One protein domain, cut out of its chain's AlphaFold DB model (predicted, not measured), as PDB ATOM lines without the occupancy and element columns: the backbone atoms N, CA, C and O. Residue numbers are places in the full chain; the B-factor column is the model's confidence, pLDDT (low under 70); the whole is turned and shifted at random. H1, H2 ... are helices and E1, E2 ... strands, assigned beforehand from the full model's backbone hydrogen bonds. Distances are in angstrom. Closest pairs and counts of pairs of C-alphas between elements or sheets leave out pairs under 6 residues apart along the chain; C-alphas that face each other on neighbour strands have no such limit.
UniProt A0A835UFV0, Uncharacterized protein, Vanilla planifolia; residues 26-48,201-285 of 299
ATOM      1  N   LYS A  26     -26.070   6.384  -4.751       29.53
ATOM      2  CA  LYS A  26     -24.717   5.878  -5.018       29.53
ATOM      3  C   LYS A  26     -24.805   4.364  -5.168       29.53
ATOM      4  O   LYS A  26     -25.226   3.668  -4.248       29.53
ATOM      5  N   LEU A  27     -24.419   3.853  -6.339       29.03
ATOM      6  CA  LEU A  27     -24.573   2.440  -6.691       29.03
ATOM      7  C   LEU A  27     -23.799   1.505  -5.745       29.03
ATOM      8  O   LEU A  27     -22.572   1.402  -5.803       29.03
ATOM      9  N   LEU A  28     -24.543   0.729  -4.954       30.03
ATOM     10  CA  LEU A  28     -24.038  -0.470  -4.290       30.03
ATOM     11  C   LEU A  28     -23.692  -1.534  -5.342       30.03
ATOM     12  O   LEU A  28     -24.572  -2.196  -5.891       30.03
ATOM     13  N   CYS A  29     -22.403  -1.764  -5.587       35.19
ATOM     14  CA  CYS A  29     -21.927  -2.848  -6.453       35.19
ATOM     15  C   CYS A  29     -21.728  -4.169  -5.679       35.19
ATOM     16  O   CYS A  29     -20.663  -4.783  -5.704       35.19
ATOM     17  N   GLY A  30     -22.779  -4.629  -4.991       34.12
ATOM     18  CA  GLY A  30     -22.785  -5.919  -4.293       34.12
ATOM     19  C   GLY A  30     -23.014  -7.096  -5.248       34.12
ATOM     20  O   GLY A  30     -24.038  -7.162  -5.928       34.12
ATOM     21  N   LYS A  31     -22.095  -8.071  -5.287       39.19
ATOM     22  CA  LYS A  31     -22.250  -9.288  -6.107       39.19
ATOM     23  C   LYS A  31     -22.737 -10.468  -5.268       39.19
ATOM     24  O   LYS A  31     -21.949 -11.105  -4.573       39.19
ATOM     25  N   ARG A  32     -24.019 -10.815  -5.404       41.09
ATOM     26  CA  ARG A  32     -24.609 -12.008  -4.779       41.09
ATOM     27  C   ARG A  32     -24.274 -13.266  -5.583       41.09
ATOM     28  O   ARG A  32     -24.471 -13.301  -6.797       41.09
ATOM     29  N   ILE A  33     -23.800 -14.308  -4.907       45.38
ATOM     30  CA  ILE A  33     -23.602 -15.645  -5.484       45.38
ATOM     31  C   ILE A  33     -24.304 -16.654  -4.577       45.38
ATOM     32  O   ILE A  33     -24.125 -16.612  -3.361       45.38
ATOM     33  N   PHE A  34     -25.090 -17.552  -5.175       39.72
ATOM     34  CA  PHE A  34     -25.768 -18.645  -4.481       39.72
ATOM     35  C   PHE A  34     -25.078 -19.978  -4.774       39.72
ATOM     36  O   PHE A  34     -24.783 -20.285  -5.932       39.72
ATOM     37  N   ARG A  35     -24.878 -20.799  -3.742       41.28
ATOM     38  CA  ARG A  35     -24.534 -22.225  -3.861       41.28
ATOM     39  C   ARG A  35     -24.993 -22.951  -2.605       41.28
ATOM     40  O   ARG A  35     -24.682 -22.481  -1.527       41.28
ATOM     41  N   ASN A  36     -25.669 -24.092  -2.725       47.97
ATOM     42  CA  ASN A  36     -25.992 -24.975  -1.591       47.97
ATOM     43  C   ASN A  36     -26.616 -24.240  -0.377       47.97
ATOM     44  O   ASN A  36     -26.163 -24.416   0.748       47.97
ATOM     45  N   ASN A  37     -27.613 -23.378  -0.614       55.88
ATOM     46  CA  ASN A  37     -28.266 -22.504   0.386       55.88
ATOM     47  C   ASN A  37     -27.366 -21.458   1.075       55.88
ATOM     48  O   ASN A  37     -27.825 -20.752   1.970       55.88
ATOM     49  N   ILE A  38     -26.122 -21.307   0.617       48.84
ATOM     50  CA  ILE A  38     -25.162 -20.312   1.087       48.84
ATOM     51  C   ILE A  38     -25.221 -19.067   0.195       48.84
ATOM     52  O   ILE A  38     -25.213 -19.161  -1.041       48.84
ATOM     53  N   VAL A  39     -25.243 -17.900   0.837       58.91
ATOM     54  CA  VAL A  39     -25.146 -16.576   0.221       58.91
ATOM     55  C   VAL A  39     -23.779 -15.983   0.541       58.91
ATOM     56  O   VAL A  39     -23.409 -15.837   1.703       58.91
ATOM     57  N   TYR A  40     -23.049 -15.598  -0.503       45.84
ATOM     58  CA  TYR A  40     -21.832 -14.798  -0.374       45.84
ATOM     59  C   TYR A  40     -22.192 -13.318  -0.506       45.84
ATOM     60  O   TYR A  40     -22.831 -12.932  -1.493       45.84
ATOM     61  N   TYR A  41     -21.766 -12.503   0.460       51.03
ATOM     62  CA  TYR A  41     -21.874 -11.047   0.405       51.03
ATOM     63  C   TYR A  41     -20.478 -10.420   0.399       51.03
ATOM     64  O   TYR A  41     -19.595 -10.847   1.139       51.03
ATOM     65  N   ALA A  42     -20.286  -9.407  -0.445       48.69
ATOM     66  CA  ALA A  42     -19.081  -8.591  -0.475       48.69
ATOM     67  C   ALA A  42     -19.469  -7.133  -0.744       48.69
ATOM     68  O   ALA A  42     -20.079  -6.842  -1.779       48.69
ATOM     69  N   LYS A  43     -19.100  -6.229   0.170       56.56
ATOM     70  CA  LYS A  43     -19.225  -4.779  -0.027       56.56
ATOM     71  C   LYS A  43     -17.958  -4.276  -0.719       56.56
ATOM     72  O   LYS A  43     -16.859  -4.495  -0.220       56.56
ATOM     73  N   TRP A  44     -18.113  -3.608  -1.857       51.41
ATOM     74  CA  TRP A  44     -17.042  -2.870  -2.527       51.41
ATOM     75  C   TRP A  44     -17.493  -1.429  -2.729       51.41
ATOM     76  O   TRP A  44     -18.631  -1.187  -3.131       51.41
ATOM     77  N   MET A  45     -16.598  -0.477  -2.470       42.25
ATOM     78  CA  MET A  45     -16.798   0.926  -2.826       42.25
ATOM     79  C   MET A  45     -15.785   1.300  -3.902       42.25
ATOM     80  O   MET A  45     -14.583   1.350  -3.654       42.25
ATOM     81  N   ARG A  46     -16.274   1.541  -5.122       39.31
ATOM     82  CA  ARG A  46     -15.467   2.116  -6.199       39.31
ATOM     83  C   ARG A  46     -15.547   3.633  -6.090       39.31
ATOM     84  O   ARG A  46     -16.624   4.197  -6.262       39.31
ATOM     85  N   GLN A  47     -14.422   4.289  -5.825       38.78
ATOM     86  CA  GLN A  47     -14.353   5.741  -5.907       38.78
ATOM     87  C   GLN A  47     -14.183   6.142  -7.382       38.78
ATOM     88  O   GLN A  47     -13.118   5.973  -7.971       38.78
ATOM     89  N   GLU A  48     -15.259   6.629  -7.997       37.09
ATOM     90  CA  GLU A  48     -15.219   7.283  -9.311       37.09
ATOM     91  C   GLU A  48     -14.856   8.758  -9.074       37.09
ATOM     92  O   GLU A  48     -15.711   9.577  -8.744       37.09
ATOM     93  N   GLU A 201      -6.308 -26.322   2.153       27.55
ATOM     94  CA  GLU A 201      -7.234 -27.048   3.058       27.55
ATOM     95  C   GLU A 201      -7.355 -26.422   4.458       27.55
ATOM     96  O   GLU A 201      -8.463 -26.309   4.988       27.55
ATOM     97  N   SER A 202      -6.262 -25.884   5.008       27.38
ATOM     98  CA  SER A 202      -6.202 -25.311   6.365       27.38
ATOM     99  C   SER A 202      -6.972 -23.995   6.567       27.38
ATOM    100  O   SER A 202      -7.369 -23.682   7.687       27.38
ATOM    101  N   PHE A 203      -7.237 -23.230   5.502       33.81
ATOM    102  CA  PHE A 203      -7.909 -21.921   5.599       33.81
ATOM    103  C   PHE A 203      -9.424 -22.024   5.889       33.81
ATOM    104  O   PHE A 203     -10.076 -21.030   6.196       33.81
ATOM    105  N   SER A 204     -10.001 -23.227   5.792       30.92
ATOM    106  CA  SER A 204     -11.451 -23.477   5.891       30.92
ATOM    107  C   SER A 204     -12.010 -23.400   7.320       30.92
ATOM    108  O   SER A 204     -13.206 -23.134   7.491       30.92
ATOM    109  N   GLN A 205     -11.154 -23.655   8.319       32.69
ATOM    110  CA  GLN A 205     -11.499 -23.760   9.744       32.69
ATOM    111  C   GLN A 205     -11.072 -22.542  10.587       32.69
ATOM    112  O   GLN A 205     -11.571 -22.383  11.697       32.69
ATOM    113  N   GLN A 206     -10.146 -21.698  10.116       35.22
ATOM    114  CA  GLN A 206      -9.465 -20.739  11.002       35.22
ATOM    115  C   GLN A 206     -10.263 -19.471  11.350       35.22
ATOM    116  O   GLN A 206     -10.088 -18.958  12.451       35.22
ATOM    117  N   SER A 207     -11.169 -18.976  10.495       41.00
ATOM    118  CA  SER A 207     -11.757 -17.633  10.689       41.00
ATOM    119  C   SER A 207     -12.907 -17.518  11.705       41.00
ATOM    120  O   SER A 207     -13.473 -16.440  11.860       41.00
ATOM    121  N   ILE A 208     -13.249 -18.603  12.408       43.09
ATOM    122  CA  ILE A 208     -14.216 -18.584  13.525       43.09
ATOM    123  C   ILE A 208     -13.494 -18.633  14.885       43.09
ATOM    124  O   ILE A 208     -13.960 -18.023  15.842       43.09
ATOM    125  N   ASN A 209     -12.347 -19.324  14.961       37.06
ATOM    126  CA  ASN A 209     -11.689 -19.675  16.229       37.06
ATOM    127  C   ASN A 209     -10.260 -19.131  16.388       37.06
ATOM    128  O   ASN A 209      -9.679 -19.306  17.456       37.06
ATOM    129  N   HIS A 210      -9.668 -18.521  15.358       44.19
ATOM    130  CA  HIS A 210      -8.330 -17.944  15.451       44.19
ATOM    131  C   HIS A 210      -8.380 -16.445  15.179       44.19
ATOM    132  O   HIS A 210      -8.198 -15.993  14.049       44.19
ATOM    133  N   ASP A 211      -8.585 -15.670  16.241       53.97
ATOM    134  CA  ASP A 211      -8.322 -14.237  16.199       53.97
ATOM    135  C   ASP A 211      -6.823 -14.046  15.935       53.97
ATOM    136  O   ASP A 211      -5.968 -14.491  16.710       53.97
ATOM    137  N   TYR A 212      -6.485 -13.461  14.787       59.12
ATOM    138  CA  TYR A 212      -5.111 -13.067  14.503       59.12
ATOM    139  C   TYR A 212      -4.802 -11.809  15.315       59.12
ATOM    140  O   TYR A 212      -5.564 -10.842  15.295       59.12
ATOM    141  N   ALA A 213      -3.679 -11.810  16.035       65.94
ATOM    142  CA  ALA A 213      -3.320 -10.716  16.932       65.94
ATOM    143  C   ALA A 213      -3.334  -9.356  16.198       65.94
ATOM    144  O   ALA A 213      -2.505  -9.084  15.324       65.94
ATOM    145  N   GLY A 214      -4.298  -8.502  16.560       75.12
ATOM    146  CA  GLY A 214      -4.485  -7.173  15.977       75.12
ATOM    147  C   GLY A 214      -5.373  -7.083  14.725       75.12
ATOM    148  O   GLY A 214      -5.289  -6.061  14.043       75.12
ATOM    149  N   THR A 215      -6.205  -8.085  14.399       83.81
ATOM    150  CA  THR A 215      -7.329  -7.913  13.443       83.81
ATOM    151  C   THR A 215      -8.601  -7.406  14.129       83.81
ATOM    152  O   THR A 215      -9.304  -6.569  13.558       83.81
ATOM    153  N   LYS A 216      -8.860  -7.849  15.367       86.56
ATOM    154  CA  LYS A 216     -10.057  -7.519  16.164       86.56
ATOM    155  C   LYS A 216      -9.736  -6.869  17.510       86.56
ATOM    156  O   LYS A 216      -8.593  -6.910  17.973       86.56
ATOM    157  N   ASP A 217     -10.730  -6.223  18.106       84.44
ATOM    158  CA  ASP A 217     -10.690  -5.667  19.461       84.44
ATOM    159  C   ASP A 217     -11.205  -6.670  20.523       84.44
ATOM    160  O   ASP A 217     -11.470  -7.838  20.230       84.44
ATOM    161  N   SER A 218     -11.357  -6.218  21.773       85.25
ATOM    162  CA  SER A 218     -11.932  -7.016  22.871       85.25
ATOM    163  C   SER A 218     -13.402  -7.400  22.661       85.25
ATOM    164  O   SER A 218     -13.859  -8.394  23.220       85.25
ATOM    165  N   SER A 219     -14.131  -6.632  21.852       84.88
ATOM    166  CA  SER A 219     -15.534  -6.855  21.480       84.88
ATOM    167  C   SER A 219     -15.677  -7.865  20.331       84.88
ATOM    168  O   SER A 219     -16.793  -8.233  19.969       84.88
ATOM    169  N   ARG A 220     -14.550  -8.333  19.770       85.44
ATOM    170  CA  ARG A 220     -14.433  -9.116  18.525       85.44
ATOM    171  C   ARG A 220     -14.868  -8.355  17.269       85.44
ATOM    172  O   ARG A 220     -15.022  -8.971  16.211       85.44
ATOM    173  N   GLU A 221     -15.017  -7.036  17.346       87.44
ATOM    174  CA  GLU A 221     -15.194  -6.207  16.159       87.44
ATOM    175  C   GLU A 221     -13.851  -6.064  15.429       87.44
ATOM    176  O   GLU A 221     -12.797  -6.043  16.072       87.44
ATOM    177  N   PRO A 222     -13.833  -5.959  14.086       89.62
ATOM    178  CA  PRO A 222     -12.624  -5.577  13.368       89.62
ATOM    179  C   PRO A 222     -12.076  -4.258  13.925       89.62
ATOM    180  O   PRO A 222     -12.844  -3.333  14.170       89.62
ATOM    181  N   GLN A 223     -10.758  -4.123  14.078       91.19
ATOM    182  CA  GLN A 223     -10.175  -2.860  14.562       91.19
ATOM    183  C   GLN A 223     -10.281  -1.726  13.533       91.19
ATOM    184  O   GLN A 223     -10.257  -0.550  13.896       91.19
ATOM    185  N   ILE A 224     -10.290  -2.078  12.243       93.56
ATOM    186  CA  ILE A 224     -10.244  -1.143  11.117       93.56
ATOM    187  C   ILE A 224     -11.059  -1.709   9.948       93.56
ATOM    188  O   ILE A 224     -10.810  -2.831   9.503       93.56
ATOM    189  N   THR A 225     -11.960  -0.893   9.394       94.88
ATOM    190  CA  THR A 225     -12.589  -1.108   8.076       94.88
ATOM    191  C   THR A 225     -12.370   0.055   7.115       94.88
ATOM    192  O   THR A 225     -12.492  -0.148   5.914       94.88
ATOM    193  N   SER A 226     -11.989   1.240   7.602       95.38
ATOM    194  CA  SER A 226     -11.564   2.381   6.786       95.38
ATOM    195  C   SER A 226     -10.246   2.946   7.314       95.38
ATOM    196  O   SER A 226     -10.074   3.109   8.527       95.38
ATOM    197  N   TYR A 227      -9.299   3.208   6.410       96.19
ATOM    198  CA  TYR A 227      -7.981   3.738   6.752       96.19
ATOM    199  C   TYR A 227      -7.443   4.721   5.709       96.19
ATOM    200  O   TYR A 227      -7.031   4.332   4.619       96.19
ATOM    201  N   ASN A 228      -7.353   5.992   6.083       94.69
ATOM    202  CA  ASN A 228      -6.721   7.058   5.313       94.69
ATOM    203  C   ASN A 228      -5.859   7.946   6.239       94.69
ATOM    204  O   ASN A 228      -5.670   7.642   7.415       94.69
ATOM    205  N   ARG A 229      -5.304   9.047   5.715       93.12
ATOM    206  CA  ARG A 229      -4.397   9.937   6.474       93.12
ATOM    207  C   ARG A 229      -5.033  10.610   7.697       93.12
ATOM    208  O   ARG A 229      -4.299  11.069   8.565       93.12
ATOM    209  N   GLN A 230      -6.360  10.731   7.734       94.88
ATOM    210  CA  GLN A 230      -7.100  11.459   8.773       94.88
ATOM    211  C   GLN A 230      -7.939  10.534   9.661       94.88
ATOM    212  O   GLN A 230      -8.309  10.923  10.765       94.88
ATOM    213  N   PHE A 231      -8.242   9.321   9.194       95.25
ATOM    214  CA  PHE A 231      -9.123   8.382   9.873       95.25
ATOM    215  C   PHE A 231      -8.584   6.949   9.826       95.25
ATOM    216  O   PHE A 231      -8.121   6.476   8.790       95.25
ATOM    217  N   MET A 232      -8.696   6.238  10.948       94.88
ATOM    218  CA  MET A 232      -8.364   4.822  11.067       94.88
ATOM    219  C   MET A 232      -9.318   4.175  12.071       94.88
ATOM    220  O   MET A 232      -9.188   4.408  13.271       94.88
ATOM    221  N   GLY A 233     -10.260   3.365  11.594       93.75
ATOM    222  CA  GLY A 233     -11.248   2.730  12.466       93.75
ATOM    223  C   GLY A 233     -12.317   1.949  11.712       93.75
ATOM    224  O   GLY A 233     -12.225   1.745  10.499       93.75
ATOM    225  N   THR A 234     -13.328   1.498  12.447       94.75
ATOM    226  CA  THR A 234     -14.412   0.650  11.938       94.75
ATOM    227  C   THR A 234     -15.683   1.464  11.740       94.75
ATOM    228  O   THR A 234     -16.180   2.110  12.656       94.75
ATOM    229  N   VAL A 235     -16.161   1.474  10.496       92.88
ATOM    230  CA  VAL A 235     -17.331   2.239  10.025       92.88
ATOM    231  C   VAL A 235     -18.194   1.440   9.041       92.88
ATOM    232  O   VAL A 235     -19.234   1.915   8.583       92.88
ATOM    233  N   ASP A 236     -17.774   0.222   8.697       91.50
ATOM    234  CA  ASP A 236     -18.485  -0.687   7.808       91.50
ATOM    235  C   ASP A 236     -19.000  -1.889   8.589       91.50
ATOM    236  O   ASP A 236     -18.262  -2.529   9.331       91.50
ATOM    237  N   TYR A 237     -20.261  -2.232   8.346       89.94
ATOM    238  CA  TYR A 237     -20.940  -3.360   8.969       89.94
ATOM    239  C   TYR A 237     -21.787  -4.091   7.919       89.94
ATOM    240  O   TYR A 237     -22.256  -3.484   6.949       89.94
ATOM    241  N   ILE A 238     -21.992  -5.397   8.110       85.94
ATOM    242  CA  ILE A 238     -22.948  -6.204   7.340       85.94
ATOM    243  C   ILE A 238     -24.024  -6.684   8.313       85.94
ATOM    244  O   ILE A 238     -23.834  -7.667   9.028       85.94
ATOM    245  N   TRP A 239     -25.156  -5.988   8.336       87.06
ATOM    246  CA  TRP A 239     -26.308  -6.365   9.153       87.06
ATOM    247  C   TRP A 239     -27.052  -7.548   8.526       87.06
ATOM    248  O   TRP A 239     -27.304  -7.560   7.319       87.06
ATOM    249  N   CYS A 240     -27.408  -8.538   9.345       81.88
ATOM    250  CA  CYS A 240     -28.114  -9.747   8.921       81.88
ATOM    251  C   CYS A 240     -29.428  -9.903   9.700       81.88
ATOM    252  O   CYS A 240     -29.484  -9.618  10.892       81.88
ATOM    253  N   SER A 241     -30.478 -10.364   9.022       83.31
ATOM    254  CA  SER A 241     -31.748 -10.772   9.636       83.31
ATOM    255  C   SER A 241     -31.600 -12.062  10.446       83.31
ATOM    256  O   SER A 241     -30.819 -12.920  10.046       83.31
ATOM    257  N   GLU A 242     -32.441 -12.275  11.460       84.94
ATOM    258  CA  GLU A 242     -32.480 -13.507  12.279       84.94
ATOM    259  C   GLU A 242     -32.640 -14.808  11.466       84.94
ATOM    260  O   GLU A 242     -32.129 -15.856  11.850       84.94
ATOM    261  N   ASP A 243     -33.284 -14.741  10.294       84.81
ATOM    262  CA  ASP A 243     -33.409 -15.871   9.361       84.81
ATOM    263  C   ASP A 243     -32.077 -16.265   8.676       84.81
ATOM    264  O   ASP A 243     -32.039 -17.233   7.910       84.81
ATOM    265  N   LEU A 244     -30.981 -15.537   8.928       85.06
ATOM    266  CA  LEU A 244     -29.644 -15.769   8.376       85.06
ATOM    267  C   LEU A 244     -28.606 -15.989   9.486       85.06
ATOM    268  O   LEU A 244     -28.350 -15.121  10.313       85.06
ATOM    269  N   GLN A 245     -27.930 -17.134   9.431       87.50
ATOM    270  CA  GLN A 245     -26.783 -17.467  10.266       87.50
ATOM    271  C   GLN A 245     -25.478 -17.118   9.543       87.50
ATOM    272  O   GLN A 245     -25.243 -17.567   8.417       87.50
ATOM    273  N   THR A 246     -24.591 -16.383  10.212       86.31
ATOM    274  CA  THR A 246     -23.211 -16.188   9.747       86.31
ATOM    275  C   THR A 246     -22.419 -17.480   9.929       86.31
ATOM    276  O   THR A 246     -22.198 -17.925  11.052       86.31
ATOM    277  N   ILE A 247     -21.986 -18.083   8.820       88.19
ATOM    278  CA  ILE A 247     -21.199 -19.325   8.798       88.19
ATOM    279  C   ILE A 247     -19.712 -19.034   8.973       88.19
ATOM    280  O   ILE A 247     -19.034 -19.726   9.724       88.19
ATOM    281  N   ARG A 248     -19.190 -18.024   8.270       85.12
ATOM    282  CA  ARG A 248     -17.813 -17.539   8.435       85.12
ATOM    283  C   ARG A 248     -17.673 -16.104   7.938       85.12
ATOM    284  O   ARG A 248     -18.386 -15.680   7.030       85.12
ATOM    285  N   VAL A 249     -16.715 -15.382   8.503       84.12
ATOM    286  CA  VAL A 249     -16.302 -14.041   8.064       84.12
ATOM    287  C   VAL A 249     -14.865 -14.131   7.545       84.12
ATOM    288  O   VAL A 249     -14.105 -14.998   7.981       84.12
ATOM    289  N   LEU A 250     -14.500 -13.294   6.574       84.75
ATOM    290  CA  LEU A 250     -13.104 -13.079   6.197       84.75
ATOM    291  C   LEU A 250     -12.511 -12.014   7.129       84.75
ATOM    292  O   LEU A 250     -13.010 -10.891   7.156       84.75
ATOM    293  N   ASP A 251     -11.464 -12.370   7.874       86.06
ATOM    294  CA  ASP A 251     -10.762 -11.440   8.768       86.06
ATOM    295  C   ASP A 251     -10.158 -10.249   7.994       86.06
ATOM    296  O   ASP A 251      -9.779 -10.362   6.822       86.06
ATOM    297  N   THR A 252     -10.064  -9.098   8.660       87.44
ATOM    298  CA  THR A 252      -9.459  -7.873   8.118       87.44
ATOM    299  C   THR A 252      -7.927  -7.920   8.158       87.44
ATOM    300  O   THR A 252      -7.313  -8.816   8.738       87.44
ATOM    301  N   ILE A 253      -7.272  -6.942   7.522       88.06
ATOM    302  CA  ILE A 253      -5.812  -6.798   7.592       88.06
ATOM    303  C   ILE A 253      -5.426  -6.343   9.016       88.06
ATOM    304  O   ILE A 253      -6.011  -5.369   9.496       88.06
ATOM    305  N   PRO A 254      -4.428  -6.962   9.684       90.19
ATOM    306  CA  PRO A 254      -3.995  -6.531  11.011       90.19
ATOM    307  C   PRO A 254      -3.543  -5.067  11.042       90.19
ATOM    308  O   PRO A 254      -2.810  -4.612  10.158       90.19
ATOM    309  N   LYS A 255      -3.898  -4.341  12.107       90.56
ATOM    310  CA  LYS A 255      -3.600  -2.906  12.276       90.56
ATOM    311  C   LYS A 255      -2.123  -2.552  12.062       90.56
ATOM    312  O   LYS A 255      -1.812  -1.619  11.326       90.56
ATOM    313  N   HIS A 256      -1.209  -3.351  12.608       89.50
ATOM    314  CA  HIS A 256       0.238  -3.141  12.467       89.50
ATOM    315  C   HIS A 256       0.774  -3.360  11.032       89.50
ATOM    316  O   HIS A 256       1.887  -2.941  10.715       89.50
ATOM    317  N   VAL A 257       0.023  -4.053  10.165       90.06
ATOM    318  CA  VAL A 257       0.346  -4.207   8.736       90.06
ATOM    319  C   VAL A 257      -0.182  -3.011   7.952       90.06
ATOM    320  O   VAL A 257       0.526  -2.499   7.088       90.06
ATOM    321  N   LEU A 258      -1.389  -2.540   8.282       89.81
ATOM    322  CA  LEU A 258      -1.989  -1.343   7.690       89.81
ATOM    323  C   LEU A 258      -1.117  -0.107   7.919       89.81
ATOM    324  O   LEU A 258      -0.753   0.559   6.957       89.81
ATOM    325  N   GLN A 259      -0.668   0.119   9.156       92.44
ATOM    326  CA  GLN A 259       0.178   1.261   9.544       92.44
ATOM    327  C   GLN A 259       1.573   1.302   8.875       92.44
ATOM    328  O   GLN A 259       2.351   2.217   9.135       92.44
ATOM    329  N   ARG A 260       1.910   0.339   8.002       92.94
ATOM    330  CA  ARG A 260       3.096   0.394   7.125       92.94
ATOM    331  C   ARG A 260       2.886   1.284   5.894       92.94
ATOM    332  O   ARG A 260       3.848   1.566   5.184       92.94
ATOM    333  N   THR A 261       1.653   1.704   5.616       92.00
ATOM    334  CA  THR A 261       1.328   2.750   4.636       92.00
ATOM    335  C   THR A 261       0.828   3.998   5.374       92.00
ATOM    336  O   THR A 261       0.343   3.883   6.495       92.00
ATOM    337  N   PRO A 262       0.880   5.201   4.773       92.94
ATOM    338  CA  PRO A 262       0.307   6.412   5.371       92.94
ATOM    339  C   PRO A 262      -1.236   6.472   5.279       92.94
ATOM    340  O   PRO A 262      -1.808   7.559   5.321       92.94
ATOM    341  N   GLY A 263      -1.911   5.337   5.077       92.44
ATOM    342  CA  GLY A 263      -3.316   5.261   4.683       92.44
ATOM    343  C   GLY A 263      -3.524   4.870   3.218       92.44
ATOM    344  O   GLY A 263      -2.582   4.727   2.432       92.44
ATOM    345  N   PHE A 264      -4.791   4.695   2.863       92.25
ATOM    346  CA  PHE A 264      -5.291   4.403   1.524       92.25
ATOM    347  C   PHE A 264      -6.122   5.594   0.976       92.25
ATOM    348  O   PHE A 264      -6.417   6.520   1.738       92.25
ATOM    349  N   PRO A 265      -6.502   5.614  -0.323       94.12
ATOM    350  CA  PRO A 265      -6.081   4.705  -1.393       94.12
ATOM    351  C   PRO A 265      -4.576   4.789  -1.699       94.12
ATOM    352  O   PRO A 265      -3.893   5.753  -1.364       94.12
ATOM    353  N   THR A 266      -4.050   3.758  -2.360       86.31
ATOM    354  CA  THR A 266      -2.681   3.717  -2.909       86.31
ATOM    355  C   THR A 266      -2.722   3.204  -4.348       86.31
ATOM    356  O   THR A 266      -3.742   2.686  -4.794       86.31
ATOM    357  N   GLN A 267      -1.600   3.246  -5.072       84.19
ATOM    358  CA  GLN A 267      -1.507   2.693  -6.434       84.19
ATOM    359  C   GLN A 267      -1.936   1.210  -6.532       84.19
ATOM    360  O   GLN A 267      -2.408   0.778  -7.580       84.19
ATOM    361  N   LYS A 268      -1.804   0.430  -5.445       85.44
ATOM    362  CA  LYS A 268      -2.258  -0.973  -5.364       85.44
ATOM    363  C   LYS A 268      -3.692  -1.135  -4.823       85.44
ATOM    364  O   LYS A 268      -4.281  -2.193  -5.021       85.44
ATOM    365  N   TRP A 269      -4.246  -0.125  -4.148       84.12
ATOM    366  CA  TRP A 269      -5.518  -0.193  -3.414       84.12
ATOM    367  C   TRP A 269      -6.410   1.004  -3.761       84.12
ATOM    368  O   TRP A 269      -6.224   2.093  -3.230       84.12
ATOM    369  N   GLY A 270      -7.388   0.801  -4.649       87.31
ATOM    370  CA  GLY A 270      -8.259   1.862  -5.184       87.31
ATOM    371  C   GLY A 270      -9.420   2.315  -4.285       87.31
ATOM    372  O   GLY A 270     -10.368   2.907  -4.791       87.31
ATOM    373  N   SER A 271      -9.390   1.997  -2.991       89.88
ATOM    374  CA  SER A 271     -10.354   2.451  -1.981       89.88
ATOM    375  C   SER A 271      -9.645   2.557  -0.634       89.88
ATOM    376  O   SER A 271      -8.698   1.810  -0.388       89.88
ATOM    377  N   ASP A 272     -10.106   3.466   0.223       92.81
ATOM    378  CA  ASP A 272      -9.704   3.560   1.625       92.81
ATOM    379  C   ASP A 272     -10.510   2.670   2.577       92.81
ATOM    380  O   ASP A 272     -10.133   2.517   3.738       92.81
ATOM    381  N   HIS A 273     -11.552   2.006   2.072       95.06
ATOM    382  CA  HIS A 273     -12.307   0.993   2.800       95.06
ATOM    383  C   HIS A 273     -11.822  -0.427   2.469       95.06
ATOM    384  O   HIS A 273     -11.586  -0.783   1.311       95.06
ATOM    385  N   LEU A 274     -11.739  -1.274   3.494       90.44
ATOM    386  CA  LEU A 274     -11.496  -2.707   3.373       90.44
ATOM    387  C   LEU A 274     -12.797  -3.430   3.004       90.44
ATOM    388  O   LEU A 274     -13.848  -3.220   3.612       90.44
ATOM    389  N   ALA A 275     -12.730  -4.318   2.014       88.25
ATOM    390  CA  ALA A 275     -13.890  -5.081   1.572       88.25
ATOM    391  C   ALA A 275     -14.296  -6.129   2.621       88.25
ATOM    392  O   ALA A 275     -13.613  -7.139   2.793       88.25
ATOM    393  N   LEU A 276     -15.439  -5.920   3.278       88.56
ATOM    394  CA  LEU A 276     -16.038  -6.918   4.164       88.56
ATOM    395  C   LEU A 276     -16.647  -8.067   3.357       88.56
ATOM    396  O   LEU A 276     -17.374  -7.838   2.382       88.56
ATOM    397  N   VAL A 277     -16.374  -9.299   3.793       87.25
ATOM    398  CA  VAL A 277     -16.863 -10.530   3.162       87.25
ATOM    399  C   VAL A 277     -17.331 -11.515   4.223       87.25
ATOM    400  O   VAL A 277     -16.583 -11.853   5.141       87.25
ATOM    401  N   CYS A 278     -18.546 -12.027   4.060       85.00
ATOM    402  CA  CYS A 278     -19.081 -13.098   4.892       85.00
ATOM    403  C   CYS A 278     -19.796 -14.169   4.059       85.00
ATOM    404  O   CYS A 278     -20.224 -13.955   2.917       85.00
ATOM    405  N   GLU A 279     -19.895 -15.345   4.663       85.25
ATOM    406  CA  GLU A 279     -20.657 -16.494   4.202       85.25
ATOM    407  C   GLU A 279     -21.867 -16.655   5.124       85.25
ATOM    408  O   GLU A 279     -21.701 -16.828   6.332       85.25
ATOM    409  N   LEU A 280     -23.073 -16.583   4.562       86.06
ATOM    410  CA  LEU A 280     -24.335 -16.671   5.300       86.06
ATOM    411  C   LEU A 280     -25.129 -17.900   4.846       86.06
ATOM    412  O   LEU A 280     -25.148 -18.211   3.654       86.06
ATOM    413  N   ALA A 281     -25.839 -18.551   5.762       85.81
ATOM    414  CA  ALA A 281     -26.805 -19.612   5.468       85.81
ATOM    415  C   ALA A 281     -28.171 -19.282   6.080       85.81
ATOM    416  O   ALA A 281     -28.257 -18.518   7.035       85.81
ATOM    417  N   PHE A 282     -29.247 -19.864   5.553       87.44
ATOM    418  CA  PHE A 282     -30.577 -19.704   6.145       87.44
ATOM    419  C   PHE A 282     -30.749 -20.571   7.395       87.44
ATOM    420  O   PHE A 282     -30.454 -21.768   7.367       87.44
ATOM    421  N   VAL A 283     -31.295 -19.987   8.462       86.75
ATOM    422  CA  VAL A 283     -31.700 -20.729   9.661       86.75
ATOM    423  C   VAL A 283     -32.929 -21.571   9.323       86.75
ATOM    424  O   VAL A 283     -33.956 -21.063   8.867       86.75
ATOM    425  N   LYS A 284     -32.857 -22.884   9.560       82.62
ATOM    426  CA  LYS A 284     -34.036 -23.745   9.450       82.62
ATOM    427  C   LYS A 284     -34.942 -23.467  10.646       82.62
ATOM    428  O   LYS A 284     -34.639 -23.916  11.748       82.62
ATOM    429  N   LYS A 285     -36.079 -22.802  10.422       74.75
ATOM    430  CA  LYS A 285     -37.163 -22.748  11.410       74.75
ATOM    431  C   LYS A 285     -37.599 -24.177  11.729       74.75
ATOM    432  O   LYS A 285     -38.244 -24.844  10.918       74.75
TER     433      LYS A 285
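This is residues 26 to 48 and 201 to 285 of the 299 residues of an uncharacterized protein of Vanilla planifolia (UniProt A0A835UFV0). Little regular structure is present: a strongly twisted sheet of four short strands, E1 E2 E4 E3, lies toward one end, and the long loops 210 to 243 and 259 to 276 reach toward the other. H1 grazes the sheet; H2 is off it. The 108 printed residues, 28 in named elements, run E1 E2 H1 E3 H2 E4, mixed in class, the sheet antiparallel. The whole is compact, radius of gyration of the C-alphas 15.1 A, spanning 47 by 34 by 27 A.

E1 is residues 33 to 35, from C-alpha 33 at (-23.602, -15.645, -5.484); E2 is residues 38 to 42, 13.3 A from first to last C-alpha; E4 is residues 277 to 282, 16.8 A, with C-alpha 282 at (-30.577, -19.704, 6.145); E3 is residues 244 to 249, 13.5 A; H1 is residues 206 to 209; H2 is residues 255 to 258.

Hairpin E1 and E2 has N 38 and O 35 at 2.8 A, within hydrogen-bond range, as are N 39 and O 280, 2.8 A, between E2 and E4, and N 245 and O 281, 2.8 A, between E4 and E3. H1 only grazes the sheet; the closest C-alphas of H1 and E3, Ile 208 and Arg 248, are 6.3 A apart. H1 and H2 are apart, each too short for an O i to N i+4 pair.

Residues 49 to 200 are not printed; C-alphas 48 and 201 are 37.4 A apart. Links H1 to E3 and H2 to E4 are long. Residues 26 to 48 and 201 to 213 have pLDDT under 70.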